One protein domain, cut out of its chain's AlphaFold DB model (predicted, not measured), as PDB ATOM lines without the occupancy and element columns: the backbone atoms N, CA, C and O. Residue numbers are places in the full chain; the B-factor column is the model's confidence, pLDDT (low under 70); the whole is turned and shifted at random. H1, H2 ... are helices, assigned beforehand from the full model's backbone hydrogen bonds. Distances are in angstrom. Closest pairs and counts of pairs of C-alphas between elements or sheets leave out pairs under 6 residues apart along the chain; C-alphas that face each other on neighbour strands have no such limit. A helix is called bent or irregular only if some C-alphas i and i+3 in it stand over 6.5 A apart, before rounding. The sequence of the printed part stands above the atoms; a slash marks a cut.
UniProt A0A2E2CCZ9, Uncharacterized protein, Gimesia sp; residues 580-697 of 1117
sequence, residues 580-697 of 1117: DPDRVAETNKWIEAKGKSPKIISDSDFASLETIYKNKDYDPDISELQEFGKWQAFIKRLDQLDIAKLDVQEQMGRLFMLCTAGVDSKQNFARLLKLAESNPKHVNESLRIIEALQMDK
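This is residues 580 to 697 of the 1117 residues of an uncharacterized protein of Gimesia sp (UniProt A0A2E2CCZ9). An elongated helical body has two parts: at one end H5, H6 and H7 pack side by side as an up-and-down bundle, each running against the one before it, and at the other end H1 to H4 make a looser half. In that half H1 and H4 run the same way, roughly along the long axis, H3 comes before H4 at the far end, and H2 stands steeply to H1. The printed part has 118 residues with seven named helices, H1 to H7 in chain order, and no named strand; its class is all helix. It is compact, with a radius of gyration of the C-alphas of 14.1 A, and spans 43 by 28 by 25 A, only just elongated.

The longest helices by residues are H1, residues 581 to 594, 20.1 A from first to last C-alpha, and H6, residues 665 to 678, 19.8 A. H1 begins with C-alpha 581 at (252.569, 229.924, 179.470). H5 is residues 648 to 660, 18.4 A. H7, residues 680 to 692, 19.3 A, ends with C-alpha 692 at (270.733, 250.926, 176.059); it is irregular, with C-alphas 681 and 684 8.1 A apart. H2 is residues 603 to 614, 16.2 A, H3 residues 620 to 627, 10.1 A, and H4 residues 630 to 639, 14.3 A.

H6 and H5 form a helical hairpin at a shallow tilt of 25 degrees, opposite ways, their closest C-alphas those of Ser 665 and Cys 659, 4.4 A apart. H6 and H7 touch only at the corner, the closest C-alphas being Ala 676 and Ser 686, 5.6 A. H5 is the hub, touching H4, H6 and H7. H5 touches H7 at a shallow tilt of 17 degrees, the same way, closest at C-alphas Phe 656 and Ile 689, 6.6 A. With residues 654 to 658 alone it touches H4 at a steep tilt of 50 degrees, closest at C-alphas Arg 654 and Leu 638, 6.5 A. H4 and H1 only just touch, with 3 pairs of C-alphas within 8 A, the closest Phe 634 and Ile 591, 6.9 A; their tilt is a shallow 10 degrees, the same way. H2 and H5 are near each other. H2 is close to but not clearly touching H3, about perpendicular at 83 degrees, closest at C-alphas Ile 612 and Ile 622, 6.1 A. H3 and H4 are close but not clearly touching, closest at C-alphas Leu 625 and Trp 631, 6.2 A. H1 and H6 are apart. In H1, H2, H4, H5 and H6 every O i to N i+4 pair is within hydrogen-bond range, against 3 of 4 in H3 and 7 of 9 in H7.

The two C-alphas farthest apart are those of Asp 580 and Ser 678, 43.4 A. The printed part has no cut and no long link. The mean pLDDT of the printed part is 81.9; residues 580 to 584 and 613 to 629 are under 70.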
ATOM      1  N   ASP A 580     250.624 233.496 181.478       53.81
ATOM      2  CA  ASP A 580     250.690 233.243 180.037       53.81
ATOM      3  C   ASP A 580     251.836 232.247 179.764       53.81
ATOM      4  O   ASP A 580     253.011 232.635 179.715       53.81
ATOM      5  N   PRO A 581     251.537 230.939 179.631       57.97
ATOM      6  CA  PRO A 581     252.569 229.924 179.470       57.97
ATOM      7  C   PRO A 581     253.379 230.113 178.182       57.97
ATOM      8  O   PRO A 581     254.549 229.726 178.155       57.97
ATOM      9  N   ASP A 582     252.799 230.724 177.145       66.00
ATOM     10  CA  ASP A 582     253.467 230.918 175.861       66.00
ATOM     11  C   ASP A 582     254.545 231.998 175.986       66.00
ATOM     12  O   ASP A 582     255.689 231.792 175.567       66.00
ATOM     13  N   ARG A 583     254.236 233.091 176.694       63.34
ATOM     14  CA  ARG A 583     255.187 234.177 176.978       63.34
ATOM     15  C   ARG A 583     256.347 233.728 177.876       63.34
ATOM     16  O   ARG A 583     257.506 234.086 177.637       63.34
ATOM     17  N   VAL A 584     256.074 232.896 178.886       67.31
ATOM     18  CA  VAL A 584     257.115 232.296 179.747       67.31
ATOM     19  C   VAL A 584     257.992 231.318 178.956       67.31
ATOM     20  O   VAL A 584     259.215 231.279 179.142       67.31
ATOM     21  N   ALA A 585     257.403 230.520 178.064       72.31
ATOM     22  CA  ALA A 585     258.144 229.592 177.215       72.31
ATOM     23  C   ALA A 585     259.051 230.326 176.213       72.31
ATOM     24  O   ALA A 585     260.208 229.938 176.043       72.31
ATOM     25  N   GLU A 586     258.561 231.398 175.590       77.50
ATOM     26  CA  GLU A 586     259.334 232.245 174.676       77.50
ATOM     27  C   GLU A 586     260.533 232.892 175.381       77.50
ATOM     28  O   GLU A 586     261.672 232.776 174.918       77.50
ATOM     29  N   THR A 587     260.308 233.456 176.571       75.94
ATOM     30  CA  THR A 587     261.366 234.064 177.392       75.94
ATOM     31  C   THR A 587     262.442 233.042 177.781       75.94
ATOM     32  O   THR A 587     263.639 233.317 177.690       75.94
ATOM     33  N   ASN A 588     262.045 231.824 178.164       79.44
ATOM     34  CA  ASN A 588     262.990 230.751 178.484       79.44
ATOM     35  C   ASN A 588     263.822 230.310 177.268       79.44
ATOM     36  O   ASN A 588     265.032 230.122 177.401       79.44
ATOM     37  N   LYS A 589     263.204 230.180 176.085       85.50
ATOM     38  CA  LYS A 589     263.926 229.862 174.840       85.50
ATOM     39  C   LYS A 589     264.973 230.924 174.521       85.50
ATOM     40  O   LYS A 589     266.095 230.585 174.144       85.50
ATOM     41  N   TRP A 590     264.623 232.194 174.709       88.38
ATOM     42  CA  TRP A 590     265.549 233.302 174.514       88.38
ATOM     43  C   TRP A 590     266.744 233.222 175.483       88.38
ATOM     44  O   TRP A 590     267.892 233.264 175.037       88.38
ATOM     45  N   ILE A 591     266.499 232.992 176.782       86.31
ATOM     46  CA  ILE A 591     267.552 232.823 177.807       86.31
ATOM     47  C   ILE A 591     268.503 231.670 177.450       86.31
ATOM     48  O   ILE A 591     269.727 231.811 177.531       86.31
ATOM     49  N   GLU A 592     267.967 230.520 177.035       85.69
ATOM     50  CA  GLU A 592     268.780 229.361 176.656       85.69
ATOM     51  C   GLU A 592     269.648 229.628 175.424       85.69
ATOM     52  O   GLU A 592     270.813 229.219 175.395       85.69
ATOM     53  N   ALA A 593     269.107 230.327 174.424       88.31
ATOM     54  CA  ALA A 593     269.842 230.700 173.224       88.31
ATOM     55  C   ALA A 593     270.998 231.658 173.552       88.31
ATOM     56  O   ALA A 593     272.147 231.385 173.188       88.31
ATOM     57  N   LYS A 594     270.730 232.732 174.309       90.38
ATOM     58  CA  LYS A 594     271.761 233.714 174.688       90.38
ATOM     59  C   LYS A 594     272.790 233.163 175.665       90.38
ATOM     60  O   LYS A 594     273.925 233.627 175.682       90.38
ATOM     61  N   GLY A 595     272.434 232.137 176.435       85.06
ATOM     62  CA  GLY A 595     273.376 231.435 177.306       85.06
ATOM     63  C   GLY A 595     274.423 230.615 176.543       85.06
ATOM     64  O   GLY A 595     275.430 230.242 177.141       85.06
ATOM     65  N   LYS A 596     274.192 230.315 175.254       84.94
ATOM     66  CA  LYS A 596     275.138 229.609 174.371       84.94
ATOM     67  C   LYS A 596     275.948 230.568 173.503       84.94
ATOM     68  O   LYS A 596     277.149 230.376 173.368       84.94
ATOM     69  N   SER A 597     275.293 231.576 172.930       89.94
ATOM     70  CA  SER A 597     275.934 232.639 172.153       89.94
ATOM     71  C   SER A 597     275.357 233.982 172.606       89.94
ATOM     72  O   SER A 597     274.206 234.298 172.284       89.94
ATOM     73  N   PRO A 598     276.114 234.784 173.375       92.81
ATOM     74  CA  PRO A 598     275.618 236.014 173.991       92.81
ATOM     75  C   PRO A 598     275.517 237.194 173.011       92.81
ATOM     76  O   PRO A 598     275.675 238.349 173.394       92.81
ATOM     77  N   LYS A 599     275.265 236.923 171.732       91.69
ATOM     78  CA  LYS A 599     275.231 237.921 170.666       91.69
ATOM     79  C   LYS A 599     273.919 238.712 170.688       91.69
ATOM     80  O   LYS A 599     272.842 238.116 170.740       91.69
ATOM     81  N   ILE A 600     273.993 240.038 170.591       87.56
ATOM     82  CA  ILE A 600     272.823 240.924 170.461       87.56
ATOM     83  C   ILE A 600     272.696 241.330 168.993       87.56
ATOM     84  O   ILE A 600     273.580 242.003 168.469       87.56
ATOM     85  N   ILE A 601     271.637 240.881 168.315       81.44
ATOM     86  CA  ILE A 601     271.502 241.021 166.851       81.44
ATOM     87  C   ILE A 601     270.226 241.747 166.411       81.44
ATOM     88  O   ILE A 601     270.106 242.083 165.236       81.44
ATOM     89  N   SER A 602     269.274 241.999 167.316       84.38
ATOM     90  CA  SER A 602     267.971 242.588 166.971       84.38
ATOM     91  C   SER A 602     267.387 243.479 168.072       84.38
ATOM     92  O   SER A 602     267.752 243.350 169.238       84.38
ATOM     93  N   ASP A 603     266.427 244.341 167.717       79.44
ATOM     94  CA  ASP A 603     265.619 245.112 168.682       79.44
ATOM     95  C   ASP A 603     264.851 244.218 169.663       79.44
ATOM     96  O   ASP A 603     264.690 244.566 170.830       79.44
ATOM     97  N   SER A 604     264.435 243.030 169.213       82.25
ATOM     98  CA  SER A 604     263.771 242.033 170.058       82.25
ATOM     99  C   SER A 604     264.667 241.563 171.210       82.25
ATOM    100  O   SER A 604     264.169 241.347 172.315       82.25
ATOM    101  N   ASP A 605     265.988 241.482 171.006       86.88
ATOM    102  CA  ASP A 605     266.928 241.130 172.078       86.88
ATOM    103  C   ASP A 605     266.976 242.215 173.163       86.88
ATOM    104  O   ASP A 605     266.941 241.900 174.353       86.88
ATOM    105  N   PHE A 606     267.009 243.490 172.761       84.62
ATOM    106  CA  PHE A 606     266.975 244.622 173.690       84.62
ATOM    107  C   PHE A 606     265.645 244.681 174.455       84.62
ATOM    108  O   PHE A 606     265.655 244.782 175.682       84.62
ATOM    109  N   ALA A 607     264.513 244.534 173.758       78.19
ATOM    110  CA  ALA A 607     263.181 244.549 174.361       78.19
ATOM    111  C   ALA A 607     262.955 243.375 175.329       78.19
ATOM    112  O   ALA A 607     262.346 243.553 176.384       78.19
ATOM    113  N   SER A 608     263.472 242.183 175.006       80.31
ATOM    114  CA  SER A 608     263.387 241.003 175.879       80.31
ATOM    115  C   SER A 608     264.145 241.233 177.188       80.31
ATOM    116  O   SER A 608     263.607 240.982 178.266       80.31
ATOM    117  N   LEU A 609     265.360 241.790 177.114       78.25
ATOM    118  CA  LEU A 609     266.161 242.166 178.286       78.25
ATOM    119  C   LEU A 609     265.478 243.232 179.147       78.25
ATOM    120  O   LEU A 609     265.412 243.094 180.368       78.25
ATOM    121  N   GLU A 610     264.948 244.275 178.513       72.56
ATOM    122  CA  GLU A 610     264.232 245.352 179.191       72.56
ATOM    123  C   GLU A 610     262.966 244.843 179.891       72.56
ATOM    124  O   GLU A 610     262.728 245.171 181.053       72.56
ATOM    125  N   THR A 611     262.191 243.992 179.215       70.81
ATOM    126  CA  THR A 611     260.958 243.390 179.741       70.81
ATOM    127  C   THR A 611     261.240 242.499 180.946       70.81
ATOM    128  O   THR A 611     260.522 242.578 181.943       70.81
ATOM    129  N   ILE A 612     262.306 241.693 180.883       72.44
ATOM    130  CA  ILE A 612     262.751 240.871 182.011       72.44
ATOM    131  C   ILE A 612     263.127 241.775 183.193       72.44
ATOM    132  O   ILE A 612     262.705 241.512 184.313       72.44
ATOM    133  N   TYR A 613     263.879 242.857 182.973       68.12
ATOM    134  CA  TYR A 613     264.433 243.672 184.062       68.12
ATOM    135  C   TYR A 613     263.454 244.696 184.672       68.12
ATOM    136  O   TYR A 613     263.499 244.927 185.879       68.12
ATOM    137  N   LYS A 614     262.561 245.311 183.882       60.09
ATOM    138  CA  LYS A 614     261.668 246.395 184.346       60.09
ATOM    139  C   LYS A 614     260.405 245.920 185.076       60.09
ATOM    140  O   LYS A 614     259.855 246.681 185.864       60.09
ATOM    141  N   ASN A 615     259.944 244.687 184.856       58.00
ATOM    142  CA  ASN A 615     258.627 244.223 185.328       58.00
ATOM    143  C   ASN A 615     258.634 243.448 186.656       58.00
ATOM    144  O   ASN A 615     257.714 242.671 186.914       58.00
ATOM    145  N   LYS A 616     259.622 243.682 187.524       51.88
ATOM    146  CA  LYS A 616     259.768 242.958 188.798       51.88
ATOM    147  C   LYS A 616     258.584 243.131 189.772       51.88
ATOM    148  O   LYS A 616     258.364 242.268 190.610       51.88
ATOM    149  N   ASP A 617     257.812 244.214 189.643       45.22
ATOM    150  CA  ASP A 617     256.703 244.526 190.563       45.22
ATOM    151  C   ASP A 617     255.302 244.371 189.935       45.22
ATOM    152  O   ASP A 617     254.298 244.334 190.650       45.22
ATOM    153  N   TYR A 618     255.215 244.260 188.605       47.66
ATOM    154  CA  TYR A 618     253.943 244.323 187.867       47.66
ATOM    155  C   TYR A 618     253.554 243.015 187.176       47.66
ATOM    156  O   TYR A 618     252.358 242.755 187.024       47.66
ATOM    157  N   ASP A 619     254.527 242.183 186.788       55.56
ATOM    158  CA  ASP A 619     254.274 240.936 186.066       55.56
ATOM    159  C   ASP A 619     254.714 239.725 186.911       55.56
ATOM    160  O   ASP A 619     255.920 239.480 187.069       55.56
ATOM    161  N   PRO A 620     253.766 238.973 187.503       55.00
ATOM    162  CA  PRO A 620     254.102 237.823 188.332       55.00
ATOM    163  C   PRO A 620     254.872 236.751 187.546       55.00
ATOM    164  O   PRO A 620     255.771 236.147 188.117       55.00
ATOM    165  N   ASP A 621     254.628 236.579 186.244       60.12
ATOM    166  CA  ASP A 621     255.250 235.523 185.432       60.12
ATOM    167  C   ASP A 621     256.761 235.758 185.245       60.12
ATOM    168  O   ASP A 621     257.579 234.835 185.299       60.12
ATOM    169  N   ILE A 622     257.144 237.023 185.058       58.62
ATOM    170  CA  ILE A 622     258.540 237.457 184.891       58.62
ATOM    171  C   ILE A 622     259.259 237.507 186.244       58.62
ATOM    172  O   ILE A 622     260.433 237.136 186.341       58.62
ATOM    173  N   SER A 623     258.541 237.904 187.296       57.75
ATOM    174  CA  SER A 623     259.059 237.920 188.668       57.75
ATOM    175  C   SER A 623     259.458 236.515 189.124       57.75
ATOM    176  O   SER A 623     260.544 236.329 189.670       57.75
ATOM    177  N   GLU A 624     258.650 235.498 188.811       57.81
ATOM    178  CA  GLU A 624     258.958 234.098 189.120       57.81
ATOM    179  C   GLU A 624     260.212 233.583 188.377       57.81
ATOM    180  O   GLU A 624     261.026 232.870 188.965       57.81
ATOM    181  N   LEU A 625     260.453 233.987 187.121       60.16
ATOM    182  CA  LEU A 625     261.681 233.627 186.383       60.16
ATOM    183  C   LEU A 625     262.960 234.207 187.013       60.16
ATOM    184  O   LEU A 625     264.027 233.575 186.961       60.16
ATOM    185  N   GLN A 626     262.863 235.402 187.598       55.66
ATOM    186  CA  GLN A 626     263.968 236.061 188.294       55.66
ATOM    187  C   GLN A 626     264.172 235.539 189.720       55.66
ATOM    188  O   GLN A 626     265.318 235.385 190.151       55.66
ATOM    189  N   GLU A 627     263.085 235.238 190.437       53.41
ATOM    190  CA  GLU A 627     263.111 234.737 191.815       53.41
ATOM    191  C   GLU A 627     263.460 233.240 191.902       53.41
ATOM    192  O   GLU A 627     264.166 232.845 192.831       53.41
ATOM    193  N   PHE A 628     263.064 232.412 190.924       51.41
ATOM    194  CA  PHE A 628     263.271 230.949 190.935       51.41
ATOM    195  C   PHE A 628     264.473 230.452 190.119       51.41
ATOM    196  O   PHE A 628     264.550 229.290 189.721       51.41
ATOM    197  N   GLY A 629     265.473 231.311 189.918       59.84
ATOM    198  CA  GLY A 629     266.851 230.882 189.658       59.84
ATOM    199  C   GLY A 629     267.261 230.676 188.197       59.84
ATOM    200  O   GLY A 629     268.464 230.642 187.938       59.84
ATOM    201  N   LYS A 630     266.347 230.615 187.216       72.50
ATOM    202  CA  LYS A 630     266.742 230.499 185.791       72.50
ATOM    203  C   LYS A 630     267.525 231.720 185.302       72.50
ATOM    204  O   LYS A 630     268.557 231.558 184.656       72.50
ATOM    205  N   TRP A 631     267.084 232.926 185.663       76.44
ATOM    206  CA  TRP A 631     267.803 234.161 185.337       76.44
ATOM    207  C   TRP A 631     269.172 234.239 186.035       76.44
ATOM    208  O   TRP A 631     270.184 234.507 185.396       76.44
ATOM    209  N   GLN A 632     269.242 233.918 187.330       76.69
ATOM    210  CA  GLN A 632     270.502 233.929 188.088       76.69
ATOM    211  C   GLN A 632     271.502 232.883 187.565       76.69
ATOM    212  O   GLN A 632     272.692 233.168 187.432       76.69
ATOM    213  N   ALA A 633     271.024 231.685 187.215       82.88
ATOM    214  CA  ALA A 633     271.839 230.639 186.604       82.88
ATOM    215  C   ALA A 633     272.352 231.048 185.216       82.88
ATOM    216  O   ALA A 633     273.497 230.751 184.875       82.88
ATOM    217  N   PHE A 634     271.530 231.749 184.431       87.38
ATOM    218  CA  PHE A 634     271.933 232.332 183.155       87.38
ATOM    219  C   PHE A 634     273.044 233.373 183.325       87.38
ATOM    220  O   PHE A 634     274.081 233.243 182.677       87.38
ATOM    221  N   ILE A 635     272.889 234.333 184.243       87.25
ATOM    222  CA  ILE A 635     273.918 235.345 184.527       87.25
ATOM    223  C   ILE A 635     275.224 234.697 185.005       87.25
ATOM    224  O   ILE A 635     276.295 235.032 184.503       87.25
ATOM    225  N   LYS A 636     275.149 233.703 185.899       86.56
ATOM    226  CA  LYS A 636     276.329 232.947 186.349       86.56
ATOM    227  C   LYS A 636     277.015 232.209 185.197       86.56
ATOM    228  O   LYS A 636     278.239 232.201 185.116       86.56
ATOM    229  N   ARG A 637     276.241 231.601 184.292       87.69
ATOM    230  CA  ARG A 637     276.775 230.921 183.104       87.69
ATOM    231  C   ARG A 637     277.448 231.906 182.152       87.69
ATOM    232  O   ARG A 637     278.537 231.608 181.679       87.69
ATOM    233  N   LEU A 638     276.828 233.061 181.905       89.44
ATOM    234  CA  LEU A 638     277.414 234.134 181.099       89.44
ATOM    235  C   LEU A 638     278.749 234.597 181.676       89.44
ATOM    236  O   LEU A 638     279.717 234.755 180.931       89.44
ATOM    237  N   ASP A 639     278.820 234.785 182.992       86.56
ATOM    238  CA  ASP A 639     280.047 235.226 183.643       86.56
ATOM    239  C   ASP A 639     281.180 234.187 183.521       86.56
ATOM    240  O   ASP A 639     282.339 234.541 183.329       86.56
ATOM    241  N   GLN A 640     280.835 232.899 183.489       88.00
ATOM    242  CA  GLN A 640     281.778 231.784 183.350       88.00
ATOM    243  C   GLN A 640     282.179 231.445 181.904       88.00
ATOM    244  O   GLN A 640     282.978 230.529 181.703       88.00
ATOM    245  N   LEU A 641     281.636 232.132 180.890       88.88
ATOM    246  CA  LEU A 641     282.019 231.885 179.498       88.88
ATOM    247  C   LEU A 641     283.505 232.191 179.261       88.88
ATOM    248  O   LEU A 641     284.020 233.229 179.677       88.88
ATOM    249  N   ASP A 642     284.170 231.294 178.532       86.88
ATOM    250  CA  ASP A 642     285.565 231.448 178.124       86.88
ATOM    251  C   ASP A 642     285.692 232.548 177.062       86.88
ATOM    252  O   ASP A 642     285.372 232.348 175.889       86.88
ATOM    253  N   ILE A 643     286.166 233.720 177.490       86.12
ATOM    254  CA  ILE A 643     286.284 234.930 176.663       86.12
ATOM    255  C   ILE A 643     287.140 234.673 175.415       86.12
ATOM    256  O   ILE A 643     286.853 235.240 174.364       86.12
ATOM    257  N   ALA A 644     288.145 233.793 175.495       86.06
ATOM    258  CA  ALA A 644     289.043 233.503 174.376       86.06
ATOM    259  C   ALA A 644     288.340 232.804 173.198       86.06
ATOM    260  O   ALA A 644     288.872 232.794 172.089       86.06
ATOM    261  N   LYS A 645     287.156 232.225 173.429       88.69
ATOM    262  CA  LYS A 645     286.357 231.523 172.413       88.69
ATOM    263  C   LYS A 645     285.235 232.368 171.814       88.69
ATOM    264  O   LYS A 645     284.577 231.894 170.894       88.69
ATOM    265  N   LEU A 646     285.001 233.569 172.339       92.12
ATOM    266  CA  LEU A 646     283.918 234.446 171.902       92.12
ATOM    267  C   LEU A 646     284.403 235.406 170.813       92.12
ATOM    268  O   LEU A 646     285.477 236.000 170.946       92.12
ATOM    269  N   ASP A 647     283.586 235.615 169.778       92.69
ATOM    270  CA  ASP A 647     283.827 236.685 168.806       92.69
ATOM    271  C   ASP A 647     283.616 238.082 169.436       92.69
ATOM    272  O   ASP A 647     283.097 238.220 170.545       92.69
ATOM    273  N   VAL A 648     284.031 239.153 168.750       90.88
ATOM    274  CA  VAL A 648     283.940 240.523 169.295       90.88
ATOM    275  C   VAL A 648     282.490 240.914 169.631       90.88
ATOM    276  O   VAL A 648     282.252 241.551 170.658       90.88
ATOM    277  N   GLN A 649     281.506 240.512 168.819       90.38
ATOM    278  CA  GLN A 649     280.086 240.810 169.047       90.38
ATOM    279  C   GLN A 649     279.518 240.014 170.232       90.38
ATOM    280  O   GLN A 649     278.726 240.548 171.010       90.38
ATOM    281  N   GLU A 650     279.946 238.768 170.418       93.62
ATOM    282  CA  GLU A 650     279.613 237.950 171.585       93.62
ATOM    283  C   GLU A 650     280.244 238.504 172.866       93.62
ATOM    284  O   GLU A 650     279.577 238.586 173.898       93.62
ATOM    285  N   GLN A 651     281.500 238.955 172.811       93.88
ATOM    286  CA  GLN A 651     282.153 239.608 173.946       93.88
ATOM    287  C   GLN A 651     281.413 240.890 174.356       93.88
ATOM    288  O   GLN A 651     281.138 241.087 175.542       93.88
ATOM    289  N   MET A 652     281.035 241.731 173.386       92.69
ATOM    290  CA  MET A 652     280.246 242.942 173.639       92.69
ATOM    291  C   MET A 652     278.872 242.620 174.241       92.69
ATOM    292  O   MET A 652     278.489 243.216 175.248       92.69
ATOM    293  N   GLY A 653     278.145 241.648 173.680       92.75
ATOM    294  CA  GLY A 653     276.827 241.255 174.179       92.75
ATOM    295  C   GLY A 653     276.867 240.610 175.571       92.75
ATOM    296  O   GLY A 653     276.030 240.929 176.418       92.75
ATOM    297  N   ARG A 654     277.894 239.798 175.870       93.94
ATOM    298  CA  ARG A 654     278.159 239.278 177.226       93.94
ATOM    299  C   ARG A 654     278.338 240.423 178.221       93.94
ATOM    300  O   ARG A 654     277.682 240.438 179.260       93.94
ATOM    301  N   LEU A 655     279.219 241.378 177.916       94.12
ATOM    302  CA  LEU A 655     279.504 242.508 178.804       94.12
ATOM    303  C   LEU A 655     278.274 243.403 179.004       94.12
ATOM    304  O   LEU A 655     278.014 243.814 180.133       94.12
ATOM    305  N   PHE A 656     277.484 243.642 177.952       92.62
ATOM    306  CA  PHE A 656     276.207 244.354 178.038       92.62
ATOM    307  C   PHE A 656     275.240 243.690 179.022       92.62
ATOM    308  O   PHE A 656     274.768 244.342 179.949       92.62
ATOM    309  N   MET A 657     274.984 242.388 178.862       90.81
ATOM    310  CA  MET A 657     274.051 241.653 179.721       90.81
ATOM    311  C   MET A 657     274.508 241.612 181.185       90.81
ATOM    312  O   MET A 657     273.678 241.759 182.080       90.81
ATOM    313  N   LEU A 658     275.817 241.484 181.445       91.38
ATOM    314  CA  LEU A 658     276.371 241.559 182.803       91.38
ATOM    315  C   LEU A 658     276.210 242.955 183.420       91.38
ATOM    316  O   LEU A 658     275.824 243.065 184.584       91.38
ATOM    317  N   CYS A 659     276.444 244.016 182.640       90.31
ATOM    318  CA  CYS A 659     276.228 245.392 183.091       90.31
ATOM    319  C   CYS A 659     274.751 245.650 183.421       90.31
ATOM    320  O   CYS A 659     274.455 246.179 184.489       90.31
ATOM    321  N   THR A 660     273.827 245.221 182.552       86.44
ATOM    322  CA  THR A 660     272.374 245.340 182.761       86.44
ATOM    323  C   THR A 660     271.900 244.550 183.982       86.44
ATOM    324  O   THR A 660     271.038 245.018 184.716       86.44
ATOM    325  N   ALA A 661     272.498 243.386 184.252       83.50
ATOM    326  CA  ALA A 661     272.213 242.584 185.442       83.50
ATOM    327  C   ALA A 661     272.881 243.108 186.732       83.50
ATOM    328  O   ALA A 661     272.681 242.524 187.797       83.50
ATOM    329  N   GLY A 662     273.683 244.176 186.655       85.06
ATOM    330  CA  GLY A 662     274.365 244.770 187.806       85.06
ATOM    331  C   GLY A 662     275.596 244.002 188.308       85.06
ATOM    332  O   GLY A 662     276.079 244.297 189.398       85.06
ATOM    333  N   VAL A 663     276.127 243.043 187.541       87.50
ATOM    334  CA  VAL A 663     277.301 242.240 187.929       87.50
ATOM    335  C   VAL A 663     278.587 242.977 187.567       87.50
ATOM    336  O   VAL A 663     278.872 243.182 186.385       87.50
ATOM    337  N   ASP A 664     279.352 243.394 188.582       89.56
ATOM    338  CA  ASP A 664     280.614 244.145 188.457       89.56
ATOM    339  C   ASP A 664     280.554 245.253 187.391       89.56
ATOM    340  O   ASP A 664     281.485 245.470 186.609       89.56
ATOM    341  N   SER A 665     279.414 245.950 187.344       87.25
ATOM    342  CA  SER A 665     279.001 246.785 186.213       87.25
ATOM    343  C   SER A 665     280.050 247.826 185.825       87.25
ATOM    344  O   SER A 665     280.337 247.989 184.644       87.25
ATOM    345  N   LYS A 666     280.715 248.469 186.794       90.12
ATOM    346  CA  LYS A 666     281.803 249.429 186.527       90.12
ATOM    347  C   LYS A 666     282.994 248.796 185.799       90.12
ATOM    348  O   LYS A 666     283.512 249.377 184.848       90.12
ATOM    349  N   GLN A 667     283.439 247.615 186.233       92.88
ATOM    350  CA  GLN A 667     284.597 246.940 185.644       92.88
ATOM    351  C   GLN A 667     284.253 246.350 184.274       92.88
ATOM    352  O   GLN A 667     285.034 246.480 183.328       92.88
ATOM    353  N   ASN A 668     283.076 245.738 184.152       93.88
ATOM    354  CA  ASN A 668     282.591 245.190 182.890       93.88
ATOM    355  C   ASN A 668     282.321 246.293 181.857       93.88
ATOM    356  O   ASN A 668     282.690 246.129 180.695       93.88
ATOM    357  N   PHE A 669     281.803 247.449 182.277       95.75
ATOM    358  CA  PHE A 669     281.639 248.609 181.404       95.75
ATOM    359  C   PHE A 669     282.983 249.174 180.925       95.75
ATOM    360  O   PHE A 669     283.140 249.450 179.739       95.75
ATOM    361  N   ALA A 670     283.992 249.275 181.797       94.75
ATOM    362  CA  ALA A 670     285.332 249.702 181.386       94.75
ATOM    363  C   ALA A 670     285.956 248.749 180.346       94.75
ATOM    364  O   ALA A 670     286.592 249.192 179.388       94.75
ATOM    365  N   ARG A 671     285.741 247.434 180.498       94.81
ATOM    366  CA  ARG A 671     286.161 246.427 179.509       94.81
ATOM    367  C   ARG A 671     285.394 246.563 178.195       94.81
ATOM    368  O   ARG A 671     286.017 246.493 177.140       94.81
ATOM    369  N   LEU A 672     284.080 246.790 178.258       95.31
ATOM    370  CA  LEU A 672     283.232 247.022 177.086       95.31
ATOM    371  C   LEU A 672     283.708 248.251 176.307       95.31
ATOM    372  O   LEU A 672     283.849 248.181 175.091       95.31
ATOM    373  N   LEU A 673     284.013 249.347 177.005       95.56
ATOM    374  CA  LEU A 673     284.496 250.580 176.389       95.56
ATOM    375  C   LEU A 673     285.851 250.378 175.696       95.56
ATOM    376  O   LEU A 673     286.000 250.731 174.531       95.56
ATOM    377  N   LYS A 674     286.810 249.720 176.359       95.19
ATOM    378  CA  LYS A 674     288.112 249.392 175.752       95.19
ATOM    379  C   LYS A 674     287.964 248.483 174.525       95.19
ATOM    380  O   LYS A 674     288.705 248.615 173.546       95.19
ATOM    381  N   LEU A 675     287.018 247.543 174.570       94.44
ATOM    382  CA  LEU A 675     286.710 246.668 173.442       94.44
ATOM    383  C   LEU A 675     286.116 247.464 172.269       94.44
ATOM    384  O   LEU A 675     286.543 247.264 171.135       94.44
ATOM    385  N   ALA A 676     285.210 248.406 172.540       92.88
ATOM    386  CA  ALA A 676     284.647 249.307 171.536       92.88
ATOM    387  C   ALA A 676     285.721 250.197 170.882       92.88
ATOM    388  O   ALA A 676     285.786 250.296 169.657       92.88
ATOM    389  N   GLU A 677     286.610 250.791 171.683       92.75
ATOM    390  CA  GLU A 677     287.705 251.654 171.211       92.75
ATOM    391  C   GLU A 677     288.702 250.912 170.311       92.75
ATOM    392  O   GLU A 677     289.187 251.460 169.322       92.75
ATOM    393  N   SER A 678     288.994 249.648 170.628       92.81
ATOM    394  CA  SER A 678     289.947 248.824 169.875       92.81
ATOM    395  C   SER A 678     289.363 248.174 168.614       92.81
ATOM    396  O   SER A 678     290.121 247.623 167.817       92.81
ATOM    397  N   ASN A 679     288.043 248.256 168.390       91.38
ATOM    398  CA  ASN A 679     287.355 247.588 167.281       91.38
ATOM    399  C   ASN A 679     286.507 248.566 166.440       91.38
ATOM    400  O   ASN A 679     285.275 248.498 166.447       91.38
ATOM    401  N   PRO A 680     287.139 249.429 165.619       84.12
ATOM    402  CA  PRO A 680     286.455 250.490 164.871       84.12
ATOM    403  C   PRO A 680     285.425 249.993 163.836       84.12
ATOM    404  O   PRO A 680     284.580 250.767 163.382       84.12
ATOM    405  N   LYS A 681     285.476 248.709 163.454       85.81
ATOM    406  CA  LYS A 681     284.493 248.075 162.558       85.81
ATOM    407  C   LYS A 681     283.128 247.839 163.223       85.81
ATOM    408  O   LYS A 681     282.151 247.703 162.503       85.81
ATOM    409  N   HIS A 682     283.062 247.834 164.557       87.88
ATOM    410  CA  HIS A 682     281.847 247.561 165.340       87.88
ATOM    411  C   HIS A 682     281.367 248.774 166.155       87.88
ATOM    412  O   HIS A 682     280.726 248.638 167.203       87.88
ATOM    413  N   VAL A 683     281.717 249.988 165.720       89.50
ATOM    414  CA  VAL A 683     281.393 251.226 166.449       89.50
ATOM    415  C   VAL A 683     279.884 251.435 166.562       89.50
ATOM    416  O   VAL A 683     279.415 251.846 167.618       89.50
ATOM    417  N   ASN A 684     279.110 251.116 165.521       88.00
ATOM    418  CA  ASN A 684     277.657 251.309 165.542       88.00
ATOM    419  C   ASN A 684     276.989 250.405 166.582       88.00
ATOM    420  O   ASN A 684     276.164 250.871 167.367       88.00
ATOM    421  N   GLU A 685     277.378 249.131 166.634       88.25
ATOM    422  CA  GLU A 685     276.886 248.185 167.636       88.25
ATOM    423  C   GLU A 685     277.318 248.594 169.046       88.25
ATOM    424  O   GLU A 685     276.505 248.565 169.969       88.25
ATOM    425  N   SER A 686     278.566 249.046 169.200       92.69
ATOM    426  CA  SER A 686     279.101 249.523 170.481       92.69
ATOM    427  C   SER A 686     278.304 250.709 171.021       92.69
ATOM    428  O   SER A 686     277.894 250.709 172.180       92.69
ATOM    429  N   LEU A 687     278.039 251.709 170.174       92.81
ATOM    430  CA  LEU A 687     277.252 252.886 170.534       92.81
ATOM    431  C   LEU A 687     275.821 252.502 170.936       92.81
ATOM    432  O   LEU A 687     275.338 252.962 171.964       92.81
ATOM    433  N   ARG A 688     275.169 251.599 170.192       90.81
ATOM    434  CA  ARG A 688     273.815 251.111 170.510       90.81
ATOM    435  C   ARG A 688     273.749 250.346 171.833       90.81
ATOM    436  O   ARG A 688     272.804 250.505 172.600       90.81
ATOM    437  N   ILE A 689     274.767 249.541 172.133       92.62
ATOM    438  CA  ILE A 689     274.891 248.864 173.428       92.62
ATOM    439  C   ILE A 689     275.052 249.892 174.560       92.62
ATOM    440  O   ILE A 689     274.372 249.792 175.581       92.62
ATOM    441  N   ILE A 690     275.922 250.892 174.384       93.56
ATOM    442  CA  ILE A 690     276.149 251.953 175.378       93.56
ATOM    443  C   ILE A 690     274.878 252.789 175.587       93.56
ATOM    444  O   ILE A 690     274.549 253.134 176.724       93.56
ATOM    445  N   GLU A 691     274.137 253.092 174.521       91.94
ATOM    446  CA  GLU A 691     272.847 253.788 174.570       91.94
ATOM    447  C   GLU A 691     271.854 253.058 175.489       91.94
ATOM    448  O   GLU A 691     271.291 253.681 176.390       91.94
ATOM    449  N   ALA A 692     271.709 251.738 175.331       89.44
ATOM    450  CA  ALA A 692     270.733 250.926 176.059       89.44
ATOM    451  C   ALA A 692     271.044 250.733 177.560       89.44
ATOM    452  O   ALA A 692     270.154 250.377 178.335       89.44
ATOM    453  N   LEU A 693     272.288 250.961 177.996       89.69
ATOM    454  CA  LEU A 693     272.692 250.776 179.391       89.69
ATOM    455  C   LEU A 693     272.054 251.813 180.332       89.69
ATOM    456  O   LEU A 693     272.228 253.024 180.164       89.69
ATOM    457  N   GLN A 694     271.385 251.308 181.373       85.06
ATOM    458  CA  GLN A 694     270.730 252.066 182.451       85.06
ATOM    459  C   GLN A 694     271.650 252.216 183.677       85.06
ATOM    460  O   GLN A 694     271.274 251.917 184.809       85.06
ATOM    461  N   MET A 695     272.897 252.624 183.450       87.50
ATOM    462  CA  MET A 695     273.896 252.854 184.499       87.50
ATOM    463  C   MET A 695     274.711 254.114 184.198       87.50
ATOM    464  O   MET A 695     274.619 254.673 183.104       87.50
ATOM    465  N   ASP A 696     275.532 254.558 185.154       87.94
ATOM    466  CA  ASP A 696     276.469 255.651 184.900       87.94
ATOM    467  C   ASP A 696     277.494 255.242 183.832       87.94
ATOM    468  O   ASP A 696     278.314 254.344 184.027       87.94
ATOM    469  N   LYS A 697     277.419 255.935 182.696       92.06
ATOM    470  CA  LYS A 697     278.249 255.727 181.508       92.06
ATOM    471  C   LYS A 697     279.112 256.938 181.161       92.06
ATOM    472  O   LYS A 697     279.600 257.037 180.039       92.06
TER     473      LYS A 697